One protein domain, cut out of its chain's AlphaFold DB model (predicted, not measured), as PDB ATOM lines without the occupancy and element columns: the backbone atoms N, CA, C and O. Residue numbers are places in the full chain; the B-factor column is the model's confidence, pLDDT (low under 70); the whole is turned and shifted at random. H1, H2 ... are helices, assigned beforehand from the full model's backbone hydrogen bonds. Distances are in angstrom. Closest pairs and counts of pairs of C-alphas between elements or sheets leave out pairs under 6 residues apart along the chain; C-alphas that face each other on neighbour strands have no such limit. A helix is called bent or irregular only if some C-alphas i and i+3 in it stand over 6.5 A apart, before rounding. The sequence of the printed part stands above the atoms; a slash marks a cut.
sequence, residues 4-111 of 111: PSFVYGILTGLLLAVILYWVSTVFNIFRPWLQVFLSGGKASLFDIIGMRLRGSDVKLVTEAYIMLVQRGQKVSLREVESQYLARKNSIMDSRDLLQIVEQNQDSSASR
ATOM      1  N   PRO A   4     124.402  79.880 127.974       82.19
ATOM      2  CA  PRO A   4     124.984  79.337 129.204       82.19
ATOM      3  C   PRO A   4     124.643  77.861 129.454       82.19
ATOM      4  O   PRO A   4     125.517  77.084 129.825       82.19
ATOM      5  N   SER A   5     123.396  77.443 129.208       83.38
ATOM      6  CA  SER A   5     122.950  76.060 129.446       83.38
ATOM      7  C   SER A   5     123.667  75.046 128.546       83.38
ATOM      8  O   SER A   5     124.016  73.952 128.990       83.38
ATOM      9  N   PHE A   6     123.973  75.442 127.308       85.00
ATOM     10  CA  PHE A   6     124.747  74.629 126.372       85.00
ATOM     11  C   PHE A   6     126.207  74.468 126.824       85.00
ATOM     12  O   PHE A   6     126.751  73.363 126.803       85.00
ATOM     13  N   VAL A   7     126.821  75.551 127.312       89.81
ATOM     14  CA  VAL A   7     128.200  75.546 127.828       89.81
ATOM     15  C   VAL A   7     128.332  74.653 129.068       89.81
ATOM     16  O   VAL A   7     129.267  73.854 129.144       89.81
ATOM     17  N   TYR A   8     127.377  74.708 130.003       91.38
ATOM     18  CA  TYR A   8     127.363  73.812 131.167       91.38
ATOM     19  C   TYR A   8     127.202  72.338 130.775       91.38
ATOM     20  O   TYR A   8     127.848  71.476 131.377       91.38
ATOM     21  N   GLY A   9     126.402  72.037 129.746       91.94
ATOM     22  CA  GLY A   9     126.268  70.679 129.213       91.94
ATOM     23  C   GLY A   9     127.595  70.118 128.692       91.94
ATOM     24  O   GLY A   9     127.980  69.006 129.059       91.94
ATOM     25  N   ILE A  10     128.339  70.907 127.909       93.12
ATOM     26  CA  ILE A  10     129.657  70.507 127.386       93.12
ATOM     27  C   ILE A  10     130.675  70.332 128.515       93.12
ATOM     28  O   ILE A  10     131.376  69.323 128.550       93.12
ATOM     29  N   LEU A  11     130.744  71.279 129.455       94.31
ATOM     30  CA  LEU A  11     131.661  71.204 130.599       94.31
ATOM     31  C   LEU A  11     131.404  69.958 131.449       94.31
ATOM     32  O   LEU A  11     132.345  69.257 131.816       94.31
ATOM     33  N   THR A  12     130.134  69.653 131.717       94.44
ATOM     34  CA  THR A  12     129.749  68.465 132.489       94.44
ATOM     35  C   THR A  12     130.100  67.183 131.735       94.44
ATOM     36  O   THR A  12     130.663  66.259 132.322       94.44
ATOM     37  N   GLY A  13     129.837  67.137 130.424       94.94
ATOM     38  CA  GLY A  13     130.203  65.999 129.578       94.94
ATOM     39  C   GLY A  13     131.714  65.768 129.511       94.94
ATOM     40  O   GLY A  13     132.172  64.633 129.650       94.94
ATOM     41  N   LEU A  14     132.499  66.839 129.371       95.50
ATOM     42  CA  LEU A  14     133.959  66.769 129.349       95.50
ATOM     43  C   LEU A  14     134.515  66.294 130.695       95.50
ATOM     44  O   LEU A  14     135.376  65.415 130.727       95.50
ATOM     45  N   LEU A  15     133.997  66.829 131.803       95.81
ATOM     46  CA  LEU A  15     134.390  66.407 133.145       95.81
ATOM     47  C   LEU A  15     134.128  64.908 133.346       95.81
ATOM     48  O   LEU A  15     135.008  64.181 133.810       95.81
ATOM     49  N   LEU A  16     132.949  64.432 132.936       96.00
ATOM     50  CA  LEU A  16     132.589  63.020 133.024       96.00
ATOM     51  C   LEU A  16     133.532  62.142 132.185       96.00
ATOM     52  O   LEU A  16     133.986  61.102 132.658       96.00
ATOM     53  N   ALA A  17     133.867  62.573 130.967       95.06
ATOM     54  CA  ALA A  17     134.784  61.851 130.088       95.06
ATOM     55  C   ALA A  17     136.193  61.728 130.692       95.06
ATOM     56  O   ALA A  17     136.785  60.648 130.660       95.06
ATOM     57  N   VAL A  18     136.709  62.802 131.297       95.56
ATOM     58  CA  VAL A  18     138.011  62.793 131.984       95.56
ATOM     59  C   VAL A  18     137.995  61.830 133.172       95.56
ATOM     60  O   VAL A  18     138.924  61.036 133.330       95.56
ATOM     61  N   ILE A  19     136.929  61.845 133.978       95.50
ATOM     62  CA  ILE A  19     136.780  60.921 135.111       95.50
ATOM     63  C   ILE A  19     136.757  59.470 134.615       95.50
ATOM     64  O   ILE A  19     137.500  58.634 135.130       95.50
ATOM     65  N   LEU A  20     135.962  59.163 133.588       94.69
ATOM     66  CA  LEU A  20     135.881  57.814 133.018       94.69
ATOM     67  C   LEU A  20     137.223  57.337 132.451       94.69
ATOM     68  O   LEU A  20     137.592  56.177 132.640       94.69
ATOM     69  N   TYR A  21     137.979  58.224 131.802       93.94
ATOM     70  CA  TYR A  21     139.315  57.915 131.297       93.94
ATOM     71  C   TYR A  21     140.286  57.530 132.424       93.94
ATOM     72  O   TYR A  21     140.983  56.511 132.336       93.94
ATOM     73  N   TRP A  22     140.293  58.300 133.514       92.56
ATOM     74  CA  TRP A  22     141.108  58.003 134.693       92.56
ATOM     75  C   TRP A  22     140.707  56.685 135.355       92.56
ATOM     76  O   TRP A  22     141.571  55.849 135.632       92.56
ATOM     77  N   VAL A  23     139.406  56.457 135.545       91.25
ATOM     78  CA  VAL A  23     138.885  55.202 136.107       91.25
ATOM     79  C   VAL A  23     139.297  54.010 135.243       91.25
ATOM     80  O   VAL A  23     139.809  53.024 135.770       91.25
ATOM     81  N   SER A  24     139.154  54.113 133.919       88.50
ATOM     82  CA  SER A  24     139.555  53.061 132.977       88.50
ATOM     83  C   SER A  24     141.053  52.735 133.071       88.50
ATOM     84  O   SER A  24     141.444  51.565 133.113       88.50
ATOM     85  N   THR A  25     141.901  53.761 133.199       86.94
ATOM     86  CA  THR A  25     143.354  53.596 133.373       86.94
ATOM     87  C   THR A  25     143.700  52.834 134.650       86.94
ATOM     88  O   THR A  25     144.476  51.875 134.605       86.94
ATOM     89  N   VAL A  26     143.097  53.212 135.781       86.19
ATOM     90  CA  VAL A  26     143.314  52.522 137.063       86.19
ATOM     91  C   VAL A  26     142.818  51.077 136.982       86.19
ATOM     92  O   VAL A  26     143.520  50.154 137.403       86.19
ATOM     93  N   PHE A  27     141.658  50.853 136.362       87.75
ATOM     94  CA  PHE A  27     141.092  49.516 136.193       87.75
ATOM     95  C   PHE A  27     142.008  48.601 135.366       87.75
ATOM     96  O   PHE A  27     142.166  47.423 135.684       87.75
ATOM     97  N   ASN A  28     142.677  49.135 134.342       84.56
ATOM     98  CA  ASN A  28     143.615  48.378 133.508       84.56
ATOM     99  C   ASN A  28     144.855  47.882 134.287       84.56
ATOM    100  O   ASN A  28     145.422  46.840 133.963       84.56
ATOM    101  N   ILE A  29     145.272  48.604 135.332       81.88
ATOM    102  CA  ILE A  29     146.368  48.194 136.229       81.88
ATOM    103  C   ILE A  29     145.855  47.223 137.300       81.88
ATOM    104  O   ILE A  29     146.544  46.270 137.664       81.88
ATOM    105  N   PHE A  30     144.626  47.431 137.770       86.75
ATOM    106  CA  PHE A  30     144.013  46.618 138.815       86.75
ATOM    107  C   PHE A  30     143.679  45.188 138.360       86.75
ATOM    108  O   PHE A  30     143.852  44.246 139.129       86.75
ATOM    109  N   ARG A  31     143.249  44.998 137.105       87.12
ATOM    110  CA  ARG A  31     142.895  43.672 136.554       87.12
ATOM    111  C   ARG A  31     144.005  42.614 136.692       87.12
ATOM    112  O   ARG A  31     143.717  41.569 137.274       87.12
ATOM    113  N   PRO A  32     145.243  42.831 136.202       86.31
ATOM    114  CA  PRO A  32     146.308  41.834 136.334       86.31
ATOM    115  C   PRO A  32     146.713  41.602 137.796       86.31
ATOM    116  O   PRO A  32     146.955  40.463 138.183       86.31
ATOM    117  N   TRP A  33     146.705  42.642 138.637       88.31
ATOM    118  CA  TRP A  33     146.954  42.487 140.074       88.31
ATOM    119  C   TRP A  33     145.921  41.569 140.742       88.31
ATOM    120  O   TRP A  33     146.281  40.628 141.450       88.31
ATOM    121  N   LEU A  34     144.636  41.805 140.462       88.56
ATOM    122  CA  LEU A  34     143.540  41.009 141.002       88.56
ATOM    123  C   LEU A  34     143.635  39.547 140.549       88.56
ATOM    124  O   LEU A  34     143.382  38.643 141.340       88.56
ATOM    125  N   GLN A  35     144.044  39.302 139.302       88.56
ATOM    126  CA  GLN A  35     144.231  37.952 138.774       88.56
ATOM    127  C   GLN A  35     145.297  37.168 139.559       88.56
ATOM    128  O   GLN A  35     145.091  35.992 139.868       88.56
ATOM    129  N   VAL A  36     146.408  37.815 139.932       88.56
ATOM    130  CA  VAL A  36     147.435  37.193 140.786       88.56
ATOM    131  C   VAL A  36     146.903  36.923 142.182       88.56
ATOM    132  O   VAL A  36     147.095  35.826 142.709       88.56
ATOM    133  N   PHE A  37     146.232  37.917 142.764       88.50
ATOM    134  CA  PHE A  37     145.697  37.834 144.115       88.50
ATOM    135  C   PHE A  37     144.690  36.683 144.250       88.50
ATOM    136  O   PHE A  37     144.809  35.857 145.152       88.50
ATOM    137  N   LEU A  38     143.759  36.565 143.298       87.12
ATOM    138  CA  LEU A  38     142.785  35.469 143.239       87.12
ATOM    139  C   LEU A  38     143.437  34.100 143.012       87.12
ATOM    140  O   LEU A  38     142.907  33.088 143.457       87.12
ATOM    141  N   SER A  39     144.597  34.061 142.357       87.00
ATOM    142  CA  SER A  39     145.361  32.826 142.144       87.00
ATOM    143  C   SER A  39     146.189  32.406 143.367       87.00
ATOM    144  O   SER A  39     146.932  31.432 143.291       87.00
ATOM    145  N   GLY A  40     146.102  33.138 144.485       81.25
ATOM    146  CA  GLY A  40     146.877  32.870 145.703       81.25
ATOM    147  C   GLY A  40     148.346  33.298 145.615       81.25
ATOM    148  O   GLY A  40     149.153  32.941 146.474       81.25
ATOM    149  N   GLY A  41     148.708  34.055 144.578       83.62
ATOM    150  CA  GLY A  41     150.049  34.583 144.388       83.62
ATOM    151  C   GLY A  41     150.316  35.830 145.236       83.62
ATOM    152  O   GLY A  41     149.408  36.581 145.586       83.62
ATOM    153  N   LYS A  42     151.590  36.083 145.550       80.81
ATOM    154  CA  LYS A  42     152.026  37.272 146.294       80.81
ATOM    155  C   LYS A  42     152.499  38.341 145.309       80.81
ATOM    156  O   LYS A  42     153.654  38.318 144.895       80.81
ATOM    157  N   ALA A  43     151.609  39.261 144.940       83.00
ATOM    158  CA  ALA A  43     151.944  40.433 144.130       83.00
ATOM    159  C   ALA A  43     151.347  41.706 144.727       83.00
ATOM    160  O   ALA A  43     150.175  41.737 145.114       83.00
ATOM    161  N   SER A  44     152.143  42.768 144.774       85.50
ATOM    162  CA  SER A  44     151.681  44.101 145.148       85.50
ATOM    163  C   SER A  44     151.310  44.917 143.909       85.50
ATOM    164  O   SER A  44     151.860  44.718 142.824       85.50
ATOM    165  N   LEU A  45     150.410  45.891 144.060       84.56
ATOM    166  CA  LEU A  45     150.117  46.866 143.000       84.56
ATOM    167  C   LEU A  45     151.387  47.630 142.588       84.56
ATOM    168  O   LEU A  45     151.579  47.924 141.410       84.56
ATOM    169  N   PHE A  46     152.290  47.885 143.540       86.94
ATOM    170  CA  PHE A  46     153.585  48.508 143.270       86.94
ATOM    171  C   PHE A  46     154.487  47.650 142.378       86.94
ATOM    172  O   PHE A  46     155.209  48.203 141.552       86.94
ATOM    173  N   ASP A  47     154.412  46.321 142.484       87.69
ATOM    174  CA  ASP A  47     155.174  45.428 141.607       87.69
ATOM    175  C   ASP A  47     154.667  45.541 140.169       87.69
ATOM    176  O   ASP A  47     155.457  45.671 139.241       87.69
ATOM    177  N   ILE A  48     153.345  45.591 139.985       87.94
ATOM    178  CA  ILE A  48     152.694  45.742 138.675       87.94
ATOM    179  C   ILE A  48     153.066  47.076 138.015       87.94
ATOM    180  O   ILE A  48     153.401  47.120 136.827       87.94
ATOM    181  N   ILE A  49     153.034  48.165 138.785       87.12
ATOM    182  CA  ILE A  49     153.436  49.493 138.308       87.12
ATOM    183  C   ILE A  49     154.935  49.505 137.980       87.12
ATOM    184  O   ILE A  49     155.330  49.999 136.923       87.12
ATOM    185  N   GLY A  50     155.763  48.913 138.846       88.00
ATOM    186  CA  GLY A  50     157.205  48.798 138.647       88.00
ATOM    187  C   GLY A  50     157.572  47.988 137.403       88.00
ATOM    188  O   GLY A  50     158.475  48.389 136.673       88.00
ATOM    189  N   MET A  51     156.847  46.905 137.129       89.06
ATOM    190  CA  MET A  51     156.986  46.099 135.914       89.06
ATOM    191  C   MET A  51     156.691  46.936 134.662       89.06
ATOM    192  O   MET A  51     157.526  47.037 133.761       89.06
ATOM    193  N   ARG A  52     155.556  47.649 134.645       84.56
ATOM    194  CA  ARG A  52     155.206  48.568 133.546       84.56
ATOM    195  C   ARG A  52     156.285  49.627 133.311       84.56
ATOM    196  O   ARG A  52     156.643  49.868 132.163       84.56
ATOM    197  N   LEU A  53     156.825  50.228 134.375       85.50
ATOM    198  CA  LEU A  53     157.865  51.257 134.268       85.50
ATOM    199  C   LEU A  53     159.196  50.699 133.737       85.50
ATOM    200  O   LEU A  53     159.878  51.371 132.969       85.50
ATOM    201  N   ARG A  54     159.545  49.456 134.088       85.25
ATOM    202  CA  ARG A  54     160.711  48.733 133.540       85.25
ATOM    203  C   ARG A  54     160.484  48.228 132.108       85.25
ATOM    204  O   ARG A  54     161.366  47.603 131.521       85.25
ATOM    205  N   GLY A  55     159.305  48.481 131.542       80.81
ATOM    206  CA  GLY A  55     158.920  48.047 130.206       80.81
ATOM    207  C   GLY A  55     158.669  46.544 130.102       80.81
ATOM    208  O   GLY A  55     158.726  46.015 128.990       80.81
ATOM    209  N   SER A  56     158.441  45.830 131.206       84.31
ATOM    210  CA  SER A  56     158.056  44.422 131.138       84.31
ATOM    211  C   SER A  56     156.579  44.268 130.771       84.31
ATOM    212  O   SER A  56     155.729  45.078 131.157       84.31
ATOM    213  N   ASP A  57     156.266  43.233 129.987       88.12
ATOM    214  CA  ASP A  57     154.878  42.889 129.688       88.12
ATOM    215  C   ASP A  57     154.232  42.284 130.936       88.12
ATOM    216  O   ASP A  57     154.355  41.091 131.226       88.12
ATOM    217  N   VAL A  58     153.538  43.144 131.685       88.31
ATOM    218  CA  VAL A  58     152.828  42.780 132.912       88.31
ATOM    219  C   VAL A  58     151.911  41.588 132.693       88.31
ATOM    220  O   VAL A  58     151.841  40.733 133.573       88.31
ATOM    221  N   LYS A  59     151.196  41.522 131.565       87.81
ATOM    222  CA  LYS A  59     150.199  40.475 131.343       87.81
ATOM    223  C   LYS A  59     150.888  39.119 131.214       87.81
ATOM    224  O   LYS A  59     150.540  38.197 131.946       87.81
ATOM    225  N   LEU A  60     151.915  39.040 130.369       89.06
ATOM    226  CA  LEU A  60     152.665  37.806 130.139       89.06
ATOM    227  C   LEU A  60     153.400  37.327 131.401       89.06
ATOM    228  O   LEU A  60     153.325  36.148 131.750       89.06
ATOM    229  N   VAL A  61     154.077  38.237 132.112       90.94
ATOM    230  CA  VAL A  61     154.799  37.911 133.358       90.94
ATOM    231  C   VAL A  61     153.831  37.415 134.434       90.94
ATOM    232  O   VAL A  61     154.100  36.425 135.114       90.94
ATOM    233  N   THR A  62     152.680  38.074 134.563       91.06
ATOM    234  CA  THR A  62     151.636  37.721 135.531       91.06
ATOM    235  C   THR A  62     151.012  36.360 135.227       91.06
ATOM    236  O   THR A  62     150.869  35.540 136.133       91.06
ATOM    237  N   GLU A  63     150.670  36.085 133.967       91.31
ATOM    238  CA  GLU A  63     150.114  34.791 133.555       91.31
ATOM    239  C   GLU A  63     151.100  33.646 133.814       91.31
ATOM    240  O   GLU A  63     150.726  32.640 134.421       91.31
ATOM    241  N   ALA A  64     152.372  33.820 133.443       90.69
ATOM    242  CA  ALA A  64     153.417  32.836 133.719       90.69
ATOM    243  C   ALA A  64     153.592  32.599 135.229       90.69
ATOM    244  O   ALA A  64     153.681  31.454 135.673       90.69
ATOM    245  N   TYR A  65     153.581  33.668 136.030       91.06
ATOM    246  CA  TYR A  65     153.641  33.572 137.487       91.06
ATOM    247  C   TYR A  65     152.464  32.775 138.063       91.06
ATOM    248  O   TYR A  65     152.673  31.852 138.849       91.06
ATOM    249  N   ILE A  66     151.236  33.073 137.634       91.25
ATOM    250  CA  ILE A  66     150.028  32.360 138.066       91.25
ATOM    251  C   ILE A  66     150.126  30.866 137.740       91.25
ATOM    252  O   ILE A  66     149.828  30.040 138.602       91.25
ATOM    253  N   MET A  67     150.593  30.504 136.543       91.94
ATOM    254  CA  MET A  67     150.781  29.097 136.166       91.94
ATOM    255  C   MET A  67     151.778  28.377 137.083       91.94
ATOM    256  O   MET A  67     151.578  27.209 137.415       91.94
ATOM    257  N   LEU A  68     152.845  29.054 137.517       91.12
ATOM    258  CA  LEU A  68     153.834  28.485 138.439       91.12
ATOM    259  C   LEU A  68     153.261  28.331 139.856       91.12
ATOM    260  O   LEU A  68     153.456  27.286 140.479       91.12
ATOM    261  N   VAL A  69     152.488  29.315 140.328       90.81
ATOM    262  CA  VAL A  69     151.777  29.248 141.619       90.81
ATOM    263  C   VAL A  69     150.762  28.104 141.627       90.81
ATOM    264  O   VAL A  69     150.730  27.324 142.577       90.81
ATOM    265  N   GLN A  70     149.988  27.939 140.552       90.06
ATOM    266  CA  GLN A  70     149.028  26.837 140.402       90.06
ATOM    267  C   GLN A  70     149.705  25.460 140.382       90.06
ATOM    268  O   GLN A  70     149.126  24.480 140.843       90.06
ATOM    269  N   ARG A  71     150.954  25.379 139.906       92.25
ATOM    270  CA  ARG A  71     151.794  24.169 139.979       92.25
ATOM    271  C   ARG A  71     152.426  23.949 141.360       92.25
ATOM    272  O   ARG A  71     153.213  23.022 141.524       92.25
ATOM    273  N   GLY A  72     152.126  24.801 142.339       87.00
ATOM    274  CA  GLY A  72     152.687  24.734 143.687       87.00
ATOM    275  C   GLY A  72     154.148  25.180 143.775       87.00
ATOM    276  O   GLY A  72     154.796  24.950 144.799       87.00
ATOM    277  N   GLN A  73     154.697  25.811 142.731       87.12
ATOM    278  CA  GLN A  73     156.067  26.307 142.773       87.12
ATOM    279  C   GLN A  73     156.144  27.603 143.580       87.12
ATOM    280  O   GLN A  73     155.422  28.570 143.334       87.12
ATOM    281  N   LYS A  74     157.068  27.634 144.543       84.31
ATOM    282  CA  LYS A  74     157.347  28.811 145.374       84.31
ATOM    283  C   LYS A  74     158.304  29.754 144.650       84.31
ATOM    284  O   LYS A  74     159.440  29.930 145.073       84.31
ATOM    285  N   VAL A  75     157.844  30.331 143.548       86.44
ATOM    286  CA  VAL A  75     158.578  31.373 142.821       86.44
ATOM    287  C   VAL A  75     158.095  32.755 143.242       86.44
ATOM    288  O   VAL A  75     156.967  32.917 143.717       86.44
ATOM    289  N   SER A  76     158.946  33.765 143.080       87.94
ATOM    290  CA  SER A  76     158.554  35.166 143.255       87.94
ATOM    291  C   SER A  76     158.207  35.802 141.908       87.94
ATOM    292  O   SER A  76     158.782  35.447 140.880       87.94
ATOM    293  N   LEU A  77     157.295  36.777 141.901       88.62
ATOM    294  CA  LEU A  77     156.940  37.516 140.682       88.62
ATOM    295  C   LEU A  77     158.172  38.173 140.034       88.62
ATOM    296  O   LEU A  77     158.330  38.143 138.817       88.62
ATOM    297  N   ARG A  78     159.084  38.697 140.860       88.31
ATOM    298  CA  ARG A  78     160.333  39.339 140.430       88.31
ATOM    299  C   ARG A  78     161.298  38.378 139.733       88.31
ATOM    300  O   ARG A  78     162.076  38.803 138.887       88.31
ATOM    301  N   GLU A  79     161.251  37.097 140.078       88.62
ATOM    302  CA  GLU A  79     162.075  36.064 139.449       88.62
ATOM    303  C   GLU A  79     161.520  35.646 138.086       88.62
ATOM    304  O   GLU A  79     162.272  35.468 137.133       88.62
ATOM    305  N   VAL A  80     160.195  35.595 137.943       89.94
ATOM    306  CA  VAL A  80     159.558  35.425 136.626       89.94
ATOM    307  C   VAL A  80     159.841  36.640 135.737       89.94
ATOM    308  O   VAL A  80     160.170  36.495 134.560       89.94
ATOM    309  N   GLU A  81     159.778  37.845 136.307       89.56
ATOM    310  CA  GLU A  81     160.104  39.092 135.614       89.56
ATOM    311  C   GLU A  81     161.573  39.143 135.165       89.56
ATOM    312  O   GLU A  81     161.850  39.554 134.039       89.56
ATOM    313  N   SER A  82     162.524  38.720 136.005       87.75
ATOM    314  CA  SER A  82     163.947  38.728 135.642       87.75
ATOM    315  C   SER A  82     164.238  37.779 134.480       87.75
ATOM    316  O   SER A  82     164.956  38.154 133.553       87.75
ATOM    317  N   GLN A  83     163.614  36.597 134.471       87.69
ATOM    318  CA  GLN A  83     163.697  35.650 133.357       87.69
ATOM    319  C   GLN A  83     163.069  36.213 132.077       87.69
ATOM    320  O   GLN A  83     163.615  36.039 130.984       87.69
ATOM    321  N   TYR A  84     161.949  36.933 132.201       88.00
ATOM    322  CA  TYR A  84     161.335  37.636 131.078       88.00
ATOM    323  C   TYR A  84     162.258  38.731 130.517       88.00
ATOM    324  O   TYR A  84     162.481  38.782 129.309       88.00
ATOM    325  N   LEU A  85     162.843  39.576 131.371       85.25
ATOM    326  CA  LEU A  85     163.734  40.664 130.952       85.25
ATOM    327  C   LEU A  85     165.038  40.156 130.324       85.25
ATOM    328  O   LEU A  85     165.486  40.719 129.326       85.25
ATOM    329  N   ALA A  86     165.616  39.080 130.862       83.75
ATOM    330  CA  ALA A  86     166.810  38.453 130.299       83.75
ATOM    331  C   ALA A  86     166.574  37.999 128.850       83.75
ATOM    332  O   ALA A  86     167.382  38.275 127.967       83.75
ATOM    333  N   ARG A  87     165.421  37.375 128.580       78.00
ATOM    334  CA  ARG A  87     165.045  36.956 127.221       78.00
ATOM    335  C   ARG A  87     164.635  38.123 126.332       78.00
ATOM    336  O   ARG A  87     164.971  38.119 125.156       78.00
ATOM    337  N   LYS A  88     163.947  39.129 126.881       76.31
ATOM    338  CA  LYS A  88     163.537  40.324 126.133       76.31
ATOM    339  C   LYS A  88     164.742  41.072 125.548       76.31
ATOM    340  O   LYS A  88     164.668  41.511 124.409       76.31
ATOM    341  N   ASN A  89     165.834  41.199 126.304       66.94
ATOM    342  CA  ASN A  89     167.046  41.879 125.832       66.94
ATOM    343  C   ASN A  89     167.916  41.004 124.916       66.94
ATOM    344  O   ASN A  89     168.571  41.530 124.027       66.94
ATOM    345  N   SER A  90     167.897  39.681 125.096       61.25
ATOM    346  CA  SER A  90     168.718  38.744 124.313       61.25
ATOM    347  C   SER A  90     168.213  38.490 122.885       61.25
ATOM    348  O   SER A  90     168.871  37.789 122.132       61.25
ATOM    349  N   ILE A  91     167.036  38.988 122.494       54.69
ATOM    350  CA  ILE A  91     166.505  38.755 121.136       54.69
ATOM    351  C   ILE A  91     166.938  39.862 120.155       54.69
ATOM    352  O   ILE A  91     166.749  39.719 118.949       54.69
ATOM    353  N   MET A  92     167.542  40.961 120.624       60.25
ATOM    354  CA  MET A  92     167.902  42.070 119.735       60.25
ATOM    355  C   MET A  92     168.984  42.999 120.314       60.25
ATOM    356  O   MET A  92     168.825  44.217 120.271       60.25
ATOM    357  N   ASP A  93     170.088  42.471 120.860       68.38
ATOM    358  CA  ASP A  93     171.295  43.310 120.932       68.38
ATOM    359  C   ASP A  93     171.889  43.397 119.518       68.38
ATOM    360  O   ASP A  93     171.982  42.393 118.805       68.38
ATOM    361  N   SER A  94     172.319  44.588 119.098       64.06
ATOM    362  CA  SER A  94     173.035  44.775 117.829       64.06
ATOM    363  C   SER A  94     174.245  43.841 117.732       64.06
ATOM    364  O   SER A  94     174.629  43.447 116.636       64.06
ATOM    365  N   ARG A  95     174.819  43.449 118.877       69.56
ATOM    366  CA  ARG A  95     175.902  42.462 118.974       69.56
ATOM    367  C   ARG A  95     175.491  41.041 118.595       69.56
ATOM    368  O   ARG A  95     176.264  40.386 117.910       69.56
ATOM    369  N   ASP A  96     174.293  40.593 118.966       72.62
ATOM    370  CA  ASP A  96     173.800  39.266 118.568       72.62
ATOM    371  C   ASP A  96     173.548  39.220 117.055       72.62
ATOM    372  O   ASP A  96     173.893  38.243 116.392       72.62
ATOM    373  N   LEU A  97     173.024  40.308 116.479       72.25
ATOM    374  CA  LEU A  97     172.889  40.432 115.025       72.25
ATOM    375  C   LEU A  97     174.252  40.468 114.323       72.25
ATOM    376  O   LEU A  97     174.406  39.815 113.294       72.25
ATOM    377  N   LEU A  98     175.240  41.180 114.877       80.12
ATOM    378  CA  LEU A  98     176.610  41.179 114.355       80.12
ATOM    379  C   LEU A  98     177.206  39.771 114.378       80.12
ATOM    380  O   LEU A  98     177.700  39.321 113.353       80.12
ATOM    381  N   GLN A  99     177.071  39.046 115.489       82.44
ATOM    382  CA  GLN A  99     177.604  37.692 115.617       82.44
ATOM    383  C   GLN A  99     176.940  36.713 114.635       82.44
ATOM    384  O   GLN A  99     177.625  35.902 114.013       82.44
ATOM    385  N   ILE A 100     175.618  36.800 114.451       81.12
ATOM    386  CA  ILE A 100     174.888  35.970 113.477       81.12
ATOM    387  C   ILE A 100     175.313  36.306 112.039       81.12
ATOM    388  O   ILE A 100     175.424  35.411 111.198       81.12
ATOM    389  N   VAL A 101     175.542  37.584 111.727       82.69
ATOM    390  CA  VAL A 101     175.980  38.011 110.389       82.69
ATOM    391  C   VAL A 101     177.433  37.604 110.124       82.69
ATOM    392  O   VAL A 101     177.689  37.032 109.066       82.69
ATOM    393  N   GLU A 102     178.352  37.816 111.069       84.44
ATOM    394  CA  GLU A 102     179.759  37.387 110.974       84.44
ATOM    395  C   GLU A 102     179.859  35.870 110.776       84.44
ATOM    396  O   GLU A 102     180.471  35.412 109.813       84.44
ATOM    397  N   GLN A 103     179.139  35.087 111.584       85.75
ATOM    398  CA  GLN A 103     179.104  33.628 111.456       85.75
ATOM    399  C   GLN A 103     178.634  33.161 110.066       85.75
ATOM    400  O   GLN A 103     179.160  32.187 109.514       85.75
ATOM    401  N   ASN A 104     177.640  33.838 109.485       82.38
ATOM    402  CA  ASN A 104     177.149  33.522 108.143       82.38
ATOM    403  C   ASN A 104     178.136  33.948 107.041       82.38
ATOM    404  O   ASN A 104     178.231  33.258 106.020       82.38
ATOM    405  N   GLN A 105     178.880  35.042 107.230       81.69
ATOM    406  CA  GLN A 105     179.921  35.459 106.284       81.69
ATOM    407  C   GLN A 105     181.129  34.518 106.309       81.69
ATOM    408  O   GLN A 105     181.572  34.096 105.239       81.69
ATOM    409  N   ASP A 106     181.581  34.088 107.486       77.00
ATOM    410  CA  ASP A 106     182.695  33.141 107.628       77.00
ATOM    411  C   ASP A 106     182.367  31.778 107.000       77.00
ATOM    412  O   ASP A 106     183.168  31.206 106.260       77.00
ATOM    413  N   SER A 107     181.134  31.302 107.203       73.31
ATOM    414  CA  SER A 107     180.629  30.066 106.586       73.31
ATOM    415  C   SER A 107     180.510  30.147 105.057       73.31
ATOM    416  O   SER A 107     180.494  29.114 104.382       73.31
ATOM    417  N   SER A 108     180.391  31.361 104.509       70.44
ATOM    418  CA  SER A 108     180.326  31.611 103.063       70.44
ATOM    419  C   SER A 108     181.713  31.791 102.442       70.44
ATOM    420  O   SER A 108     181.885  31.476 101.270       70.44
ATOM    421  N   ALA A 109     182.696  32.274 103.210       70.62
ATOM    422  CA  ALA A 109     184.084  32.443 102.774       70.62
ATOM    423  C   ALA A 109     184.892  31.130 102.817       70.62
ATOM    424  O   ALA A 109     185.909  31.009 102.139       70.62
ATOM    425  N   SER A 110     184.443  30.146 103.605       65.56
ATOM    426  CA  SER A 110     185.069  28.823 103.720       65.56
ATOM    427  C   SER A 110     184.518  27.764 102.746       65.56
ATOM    428  O   SER A 110     184.823  26.582 102.916       65.56
ATOM    429  N   ARG A 111     183.663  28.145 101.789       57.38
ATOM    430  CA  ARG A 111     183.138  27.287 100.710       57.38
ATOM    431  C   ARG A 111     183.708  27.719  99.368       57.38
ATOM    432  O   ARG A 111     183.959  26.806  98.553       57.38
TER     433      ARG A 111
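Overview. This is residues 4 to 111 of the 111 residues of an uncharacterized protein of Blastopirellula marina (UniProt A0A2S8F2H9). A long helix, H1, and a shorter helix, H5, stick out as two arms from a small helical body, and the whole makes a wide, flat V. The body lies where the arms meet and holds the last part of H1 with H2, H3 and H4; residues 4 to 28 make the long free arm and residues 89 to 111 the other. The printed part has 108 residues with five named helices, H1 to H5 in order along the chain, and no named strand; the class is all helix. The whole is extended, with a radius of gyration of the C-alphas of 22.8 A and spans of 82 by 43 by 17 A.

Arrangement. H1, residues 4 to 38, has a kink of 36 degrees near residue 32; it is neither bent nor irregular, but only just: C-alphas 29 and 32 are 6.4 A apart. With residues 29 to 33 alone it touches H2, residues 45 to 53, about perpendicular at 78 degrees; the closest C-alphas are those of Trp 33 and Leu 45, 6.1 A apart. With residues 32 to 36 alone it touches the hub, H3, residues 58 to 70, the same way at a tilt of 35.3 degrees, only just steep; the closest C-alphas are those of Val 36 and Ile 66, 6.1 A apart. H2 and H3 only just touch, only at the corner, with 3 pairs of C-alphas within 8 A, the closest being Met 51 and Val 58 at 6.1 A. With residues 61 to 65 alone H3 touches H4, residues 77 to 90, opposite ways at a steep tilt of 51 degrees; the closest C-alphas are those of Val 61 and Glu 81, 5.9 A apart. The helix packing is mostly crossed, with 0 of these pairs, the corner left out, at a shallow tilt. H5, residues 94 to 109, touches no helix. In H2, H3, H4 and H5 every O i to N i+4 pair is within hydrogen-bond range; in H1 29 of 31 are.

Along the chain. H1 begins at C-alpha 4, (124.984, 79.337, 129.204), and measures 49.4 A from first to last C-alpha. H2 measures 12.5 A, H3 18.0 A, H4 20.2 A and H5 22.4 A. C-alpha 58, where H3 begins, is at (152.828, 42.780, 132.912), and H5 ends at C-alpha 109, (184.084, 32.443, 102.774).

Size, cuts and confidence. The C-alphas of Pro 4 and Arg 111, the two farthest apart, are 83.1 A apart. The printed part has no cut and no long link. Residues 89 to 95 and 110 to 111 are under 70 in pLDDT; the mean of the printed part is 84.9.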